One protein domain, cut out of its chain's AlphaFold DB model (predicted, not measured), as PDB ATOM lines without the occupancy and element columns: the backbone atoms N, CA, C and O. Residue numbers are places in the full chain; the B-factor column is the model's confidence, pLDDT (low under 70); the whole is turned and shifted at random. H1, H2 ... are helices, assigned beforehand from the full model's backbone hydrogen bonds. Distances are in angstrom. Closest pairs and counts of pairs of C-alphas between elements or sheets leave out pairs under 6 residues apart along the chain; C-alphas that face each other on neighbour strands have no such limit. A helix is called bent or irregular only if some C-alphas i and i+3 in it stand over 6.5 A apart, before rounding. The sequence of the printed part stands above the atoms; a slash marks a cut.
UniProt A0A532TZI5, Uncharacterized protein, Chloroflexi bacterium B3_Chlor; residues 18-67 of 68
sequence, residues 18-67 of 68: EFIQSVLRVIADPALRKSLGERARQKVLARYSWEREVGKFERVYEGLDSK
ATOM      1  N   GLU A  18      67.121 -31.146  19.137       97.62
ATOM      2  CA  GLU A  18      66.252 -31.799  20.120       97.62
ATOM      3  C   GLU A  18      64.967 -32.313  19.459       97.62
ATOM      4  O   GLU A  18      64.554 -33.457  19.693       97.62
ATOM      5  N   PHE A  19      64.375 -31.512  18.565       98.25
ATOM      6  CA  PHE A  19      63.220 -31.928  17.769       98.25
ATOM      7  C   PHE A  19      63.543 -33.153  16.911       98.25
ATOM      8  O   PHE A  19      62.822 -34.152  16.953       98.25
ATOM      9  N   ILE A  20      64.659 -33.115  16.173       98.44
ATOM     10  CA  ILE A  20      65.086 -34.233  15.319       98.44
ATOM     11  C   ILE A  20      65.283 -35.502  16.155       98.44
ATOM     12  O   ILE A  20      64.779 -36.562  15.781       98.44
ATOM     13  N   GLN A  21      65.965 -35.408  17.301       98.25
ATOM     14  CA  GLN A  21      66.170 -36.556  18.187       98.25
ATOM     15  C   GLN A  21      64.849 -37.107  18.729       98.25
ATOM     16  O   GLN A  21      64.664 -38.324  18.781       98.25
ATOM     17  N   SER A  22      63.900 -36.236  19.067       97.94
ATOM     18  CA  SER A  22      62.569 -36.642  19.525       97.94
ATOM     19  C   SER A  22      61.796 -37.393  18.440       97.94
ATOM     20  O   SER A  22      61.234 -38.458  18.709       97.94
ATOM     21  N   VAL A  23      61.829 -36.914  17.190       98.25
ATOM     22  CA  VAL A  23      61.215 -37.616  16.048       98.25
ATOM     23  C   VAL A  23      61.881 -38.972  15.818       98.25
ATOM     24  O   VAL A  23      61.191 -39.990  15.716       98.25
ATOM     25  N   LEU A  24      63.217 -39.014  15.778       98.56
ATOM     26  CA  LEU A  24      63.967 -40.258  15.587       98.56
ATOM     27  C   LEU A  24      63.662 -41.275  16.687       98.56
ATOM     28  O   LEU A  24      63.456 -42.450  16.385       98.56
ATOM     29  N   ARG A  25      63.551 -40.833  17.943       97.88
ATOM     30  CA  ARG A  25      63.178 -41.686  19.076       97.88
ATOM     31  C   ARG A  25      61.795 -42.312  18.887       97.88
ATOM     32  O   ARG A  25      61.647 -43.512  19.088       97.88
ATOM     33  N   VAL A  26      60.796 -41.541  18.454       98.19
ATOM     34  CA  VAL A  26      59.438 -42.061  18.192       98.19
ATOM     35  C   VAL A  26      59.423 -43.061  17.031       98.19
ATOM     36  O   VAL A  26      58.667 -44.035  17.054       98.19
ATOM     37  N   ILE A  27      60.253 -42.855  16.007       98.38
ATOM     38  CA  ILE A  27      60.380 -43.796  14.886       98.38
ATOM     39  C   ILE A  27      61.062 -45.092  15.351       98.38
ATOM     40  O   ILE A  27      60.567 -46.186  15.061       98.38
ATOM     41  N   ALA A  28      62.159 -44.973  16.097       98.50
ATOM     42  CA  ALA A  28      63.005 -46.090  16.502       98.50
ATOM     43  C   ALA A  28      62.423 -46.940  17.644       98.50
ATOM     44  O   ALA A  28      62.747 -48.121  17.719       98.50
ATOM     45  N   ASP A  29      61.568 -46.376  18.504       98.50
ATOM     46  CA  ASP A  29      60.964 -47.065  19.650       98.50
ATOM     47  C   ASP A  29      59.456 -47.324  19.424       98.50
ATOM     48  O   ASP A  29      58.615 -46.437  19.631       98.50
ATOM     49  N   PRO A  30      59.065 -48.549  19.009       98.31
ATOM     50  CA  PRO A  30      57.665 -48.907  18.804       98.31
ATOM     51  C   PRO A  30      56.826 -48.881  20.082       98.31
ATOM     52  O   PRO A  30      55.623 -48.619  20.002       98.31
ATOM     53  N   ALA A  31      57.429 -49.164  21.241       98.12
ATOM     54  CA  ALA A  31      56.719 -49.190  22.512       98.12
ATOM     55  C   ALA A  31      56.347 -47.766  22.929       98.12
ATOM     56  O   ALA A  31      55.180 -47.506  23.232       98.12
ATOM     57  N   LEU A  32      57.297 -46.831  22.838       98.00
ATOM     58  CA  LEU A  32      57.041 -45.406  23.042       98.00
ATOM     59  C   LEU A  32      55.955 -44.901  22.090       98.00
ATOM     60  O   LEU A  32      54.968 -44.319  22.540       98.00
ATOM     61  N   ARG A  33      56.094 -45.173  20.786       98.25
ATOM     62  CA  ARG A  33      55.126 -44.747  19.765       98.25
ATOM     63  C   ARG A  33      53.711 -45.236  20.064       98.25
ATOM     64  O   ARG A  33      52.763 -44.457  19.979       98.25
ATOM     65  N   LYS A  34      53.569 -46.514  20.426       98.12
ATOM     66  CA  LYS A  34      52.278 -47.100  20.807       98.12
ATOM     67  C   LYS A  34      51.705 -46.400  22.041       98.12
ATOM     68  O   LYS A  34      50.551 -45.988  22.032       98.12
ATOM     69  N   SER A  35      52.536 -46.217  23.062       98.06
ATOM     70  CA  SER A  35      52.141 -45.648  24.347       98.06
ATOM     71  C   SER A  35      51.663 -44.193  24.240       98.06
ATOM     72  O   SER A  35      50.593 -43.863  24.756       98.06
ATOM     73  N   LEU A  36      52.406 -43.344  23.516       98.00
ATOM     74  CA  LEU A  36      52.016 -41.955  23.239       98.00
ATOM     75  C   LEU A  36      50.668 -41.904  22.502       98.00
ATOM     76  O   LEU A  36      49.747 -41.203  22.923       98.00
ATOM     77  N   GLY A  37      50.525 -42.698  21.432       96.94
ATOM     78  CA  GLY A  37      49.314 -42.721  20.610       96.94
ATOM     79  C   GLY A  37      48.071 -43.199  21.365       96.94
ATOM     80  O   GLY A  37      47.000 -42.604  21.229       96.94
ATOM     81  N   GLU A  38      48.200 -44.244  22.186       97.69
ATOM     82  CA  GLU A  38      47.097 -44.768  22.999       97.69
ATOM     83  C   GLU A  38      46.607 -43.736  24.017       97.69
ATOM     84  O   GLU A  38      45.402 -43.469  24.080       97.69
ATOM     85  N   ARG A  39      47.520 -43.093  24.756       96.19
ATOM     86  CA  ARG A  39      47.153 -42.063  25.740       96.19
ATOM     87  C   ARG A  39      46.578 -40.813  25.083       96.19
ATOM     88  O   ARG A  39      45.540 -40.318  25.527       96.19
ATOM     89  N   ALA A  40      47.171 -40.349  23.981       94.88
ATOM     90  CA  ALA A  40      46.633 -39.231  23.208       94.88
ATOM     91  C   ALA A  40      45.196 -39.516  22.738       94.88
ATOM     92  O   ALA A  40      44.300 -38.689  22.927       94.88
ATOM     93  N   ARG A  41      44.944 -40.717  22.194       94.06
ATOM     94  CA  ARG A  41      43.607 -41.143  21.759       94.06
ATOM     95  C   ARG A  41      42.620 -41.196  22.922       94.06
ATOM     96  O   ARG A  41      41.522 -40.660  22.795       94.06
ATOM     97  N   GLN A  42      42.989 -41.818  24.040       92.44
ATOM     98  CA  GLN A  42      42.134 -41.892  25.229       92.44
ATOM     99  C   GLN A  42      41.750 -40.496  25.731       92.44
ATOM    100  O   GLN A  42      40.578 -40.240  26.002       92.44
ATOM    101  N   LYS A  43      42.711 -39.568  25.784       90.38
ATOM    102  CA  LYS A  43      42.488 -38.184  26.218       90.38
ATOM    103  C   LYS A  43      41.539 -37.422  25.303       90.38
ATOM    104  O   LYS A  43      40.682 -36.686  25.794       90.38
ATOM    105  N   VAL A  44      41.685 -37.598  23.989       89.06
ATOM    106  CA  VAL A  44      40.770 -37.014  23.001       89.06
ATOM    107  C   VAL A  44      39.372 -37.588  23.195       89.06
ATOM    108  O   VAL A  44      38.442 -36.819  23.404       89.06
ATOM    109  N   LEU A  45      39.216 -38.913  23.222       88.31
ATOM    110  CA  LEU A  45      37.905 -39.556  23.370       88.31
ATOM    111  C   LEU A  45      37.199 -39.176  24.680       88.31
ATOM    112  O   LEU A  45      36.003 -38.904  24.671       88.31
ATOM    113  N   ALA A  46      37.933 -39.084  25.792       84.00
ATOM    114  CA  ALA A  46      37.375 -38.701  27.088       84.00
ATOM    115  C   ALA A  46      36.890 -37.241  27.148       84.00
ATOM    116  O   ALA A  46      36.105 -36.884  28.027       84.00
ATOM    117  N   ARG A  47      37.388 -36.361  26.269       72.56
ATOM    118  CA  ARG A  47      37.085 -34.920  26.313       72.56
ATOM    119  C   ARG A  47      36.250 -34.422  25.138       72.56
ATOM    120  O   ARG A  47      35.499 -33.479  25.348       72.56
ATOM    121  N   TYR A  48      36.368 -35.051  23.971       65.25
ATOM    122  CA  TYR A  48      35.625 -34.748  22.743       65.25
ATOM    123  C   TYR A  48      34.399 -35.647  22.544       65.25
ATOM    124  O   TYR A  48      33.848 -35.680  21.444       65.25
ATOM    125  N   SER A  49      33.962 -36.383  23.570       63.75
ATOM    126  CA  SER A  49      32.664 -37.049  23.497       63.75
ATOM    127  C   SER A  49      31.605 -35.974  23.215       63.75
ATOM    128  O   SER A  49      31.547 -34.940  23.892       63.75
ATOM    129  N   TRP A  50      30.851 -36.168  22.133       60.19
ATOM    130  CA  TRP A  50      29.871 -35.214  21.611       60.19
ATOM    131  C   TRP A  50      28.885 -34.781  22.703       60.19
ATOM    132  O   TRP A  50      28.509 -33.615  22.786       60.19
ATOM    133  N   GLU A  51      28.578 -35.693  23.627       62.44
ATOM    134  CA  GLU A  51      27.725 -35.463  24.792       62.44
ATOM    135  C   GLU A  51      28.255 -34.340  25.699       62.44
ATOM    136  O   GLU A  51      27.482 -33.554  26.248       62.44
ATOM    137  N   ARG A  52      29.580 -34.217  25.851       63.88
ATOM    138  CA  ARG A  52      30.190 -33.222  26.741       63.88
ATOM    139  C   ARG A  52      30.175 -31.813  26.154       63.88
ATOM    140  O   ARG A  52      30.037 -30.850  26.910       63.88
ATOM    141  N   GLU A  53      30.341 -31.689  24.840       68.31
ATOM    142  CA  GLU A  53      30.258 -30.394  24.154       68.31
ATOM    143  C   GLU A  53      28.797 -29.962  23.966       68.31
ATOM    144  O   GLU A  53      28.482 -28.808  24.257       68.31
ATOM    145  N   VAL A  54      27.877 -30.878  23.631       69.69
ATOM    146  CA  VAL A  54      26.428 -30.593  23.592       69.69
ATOM    147  C   VAL A  54      25.926 -30.103  24.952       69.69
ATOM    148  O   VAL A  54      25.305 -29.046  25.016       69.69
ATOM    149  N   GLY A  55      26.317 -30.749  26.055       69.12
ATOM    150  CA  GLY A  55      25.932 -30.299  27.397       69.12
ATOM    151  C   GLY A  55      26.493 -28.924  27.803       69.12
ATOM    152  O   GLY A  55      26.044 -28.320  28.778       69.12
ATOM    153  N   LYS A  56      27.507 -28.380  27.114       69.62
ATOM    154  CA  LYS A  56      27.908 -26.971  27.306       69.62
ATOM    155  C   LYS A  56      26.979 -26.024  26.557       69.62
ATOM    156  O   LYS A  56      26.631 -24.993  27.118       69.62
ATOM    157  N   PHE A  57      26.576 -26.376  25.337       73.00
ATOM    158  CA  PHE A  57      25.618 -25.586  24.567       73.00
ATOM    159  C   PHE A  57      24.228 -25.589  25.210       73.00
ATOM    160  O   PHE A  57      23.644 -24.520  25.341       73.00
ATOM    161  N   GLU A  58      23.743 -26.731  25.703       76.62
ATOM    162  CA  GLU A  58      22.465 -26.827  26.431       76.62
ATOM    163  C   GLU A  58      22.415 -25.859  27.621       76.62
ATOM    164  O   GLU A  58      21.484 -25.069  27.732       76.62
ATOM    165  N   ARG A  59      23.476 -25.805  28.438       76.00
ATOM    166  CA  ARG A  59      23.568 -24.853  29.562       76.00
ATOM    167  C   ARG A  59      23.559 -23.385  29.136       76.00
ATOM    168  O   ARG A  59      23.086 -22.535  29.887       76.00
ATOM    169  N   VAL A  60      24.109 -23.065  27.965       82.19
ATOM    170  CA  VAL A  60      24.051 -21.702  27.418       82.19
ATOM    171  C   VAL A  60      22.626 -21.372  26.974       82.19
ATOM    172  O   VAL A  60      22.152 -20.284  27.285       82.19
ATOM    173  N   TYR A  61      21.930 -22.302  26.313       74.62
ATOM    174  CA  TYR A  61      20.535 -22.110  25.907       74.62
ATOM    175  C   TYR A  61      19.590 -21.984  27.112       74.62
ATOM    176  O   TYR A  61      18.828 -21.023  27.176       74.62
ATOM    177  N   GLU A  62      19.708 -22.852  28.121       75.38
ATOM    178  CA  GLU A  62      18.917 -22.760  29.360       75.38
ATOM    179  C   GLU A  62      19.153 -21.439  30.114       75.38
ATOM    180  O   GLU A  62      18.222 -20.842  30.659       75.38
ATOM    181  N   GLY A  63      20.396 -20.946  30.132       74.06
ATOM    182  CA  GLY A  63      20.756 -19.675  30.769       74.06
ATOM    183  C   GLY A  63      20.292 -18.423  30.013       74.06
ATOM    184  O   GLY A  63      20.236 -17.343  30.606       74.06
ATOM    185  N   LEU A  64      19.981 -18.545  28.718       69.75
ATOM    186  CA  LEU A  64      19.450 -17.458  27.889       69.75
ATOM    187  C   LEU A  64      17.917 -17.400  27.950       69.75
ATOM    188  O   LEU A  64      17.376 -16.303  28.071       69.75
ATOM    189  N   ASP A  65      17.236 -18.549  27.968       58.84
ATOM    190  CA  ASP A  65      15.770 -18.622  28.114       58.84
ATOM    191  C   ASP A  65      15.284 -18.165  29.499       58.84
ATOM    192  O   ASP A  65      14.186 -17.637  29.640       58.84
ATOM    193  N   SER A  66      16.113 -18.298  30.536       57.69
ATOM    194  CA  SER A  66      15.782 -17.874  31.906       57.69
ATOM    195  C   SER A  66      15.971 -16.368  32.173       57.69
ATOM    196  O   SER A  66      15.778 -15.912  33.302       57.69
ATOM    197  N   LYS A  67      16.333 -15.580  31.149       52.88
ATOM    198  CA  LYS A  67      16.419 -14.106  31.200       52.88
ATOM    199  C   LYS A  67      15.394 -13.385  30.303       52.88
ATOM    200  O   LYS A  67      15.531 -12.174  30.123       52.88
TER     201      LYS A  67
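This is residues 18 to 67 of the 68 residues of an uncharacterized protein of Chloroflexi bacterium B3_Chlor (UniProt A0A532TZI5). Three helices are joined end to end in an open L, with H1 as the short arm, H2 as the first half of the long arm and H3 as the second half. H1 and H2 meet at their ends in a sharp corner, while H3 goes on beyond the other end of H2, turned somewhat toward the side of H2 on which H1 stands, and no helix folds back on another. The printed part has 50 residues with three named helices, in the order H1, H2, H3, and no named strand; the class is all helix. The whole is extended, with a radius of gyration of the C-alphas of 19.3 A, and its C-alphas span 58 by 20 by 8 A.

H1 covers residues 18 to 28, from Glu 18, whose C-alpha is at (66.252, -31.799, 20.120), to Ala 28, and measures 15.1 A from first to last C-alpha. After Asp 29 comes H2, residues 30 to 47, the longest helix with 18 residues; it begins at C-alpha 30 at (57.665, -48.907, 18.804) and is 26.0 A long from first to last C-alpha. Tyr 48 and Ser 49 lead to H3, residues 50 to 65, which is 22.7 A long from first to last C-alpha and ends at C-alpha 65 at (15.770, -18.622, 28.114). Ser 66 and Lys 67 follow it.

H1 and H2 touch only at the corner by their link, and they only just touch, with 3 pairs of C-alphas within 8 A. The closest C-alphas of the two are those of Val 26 and Arg 33, 5.3 A apart, and H2 touches H1 with residues 32 to 33 alone. Their lines are about perpendicular, at 77 degrees, and their centres are 17.2 A apart. H2 and H3 meet only through their link. H1 and H3 are apart. In H1 and H2 every O i to N i+4 pair is within hydrogen-bond range; in H3 10 of 12 are. No helix is bent or irregular.

The two C-alphas farthest apart are those of Ala 28 and Lys 67, 58.4 A, and the outline is a rod. Residues 18 to 24, 27 to 32 and 37 to 67 stand free. The printed part has no cut, and both links, H1 to H2 with 1 residue and H2 to H3 with 2, are tight. The mean pLDDT of the printed part is 84.5; H1 has a mean of 98, H2 of 94 and H3 of 70. Residues 48 to 56 and 64 to 67 are under 70.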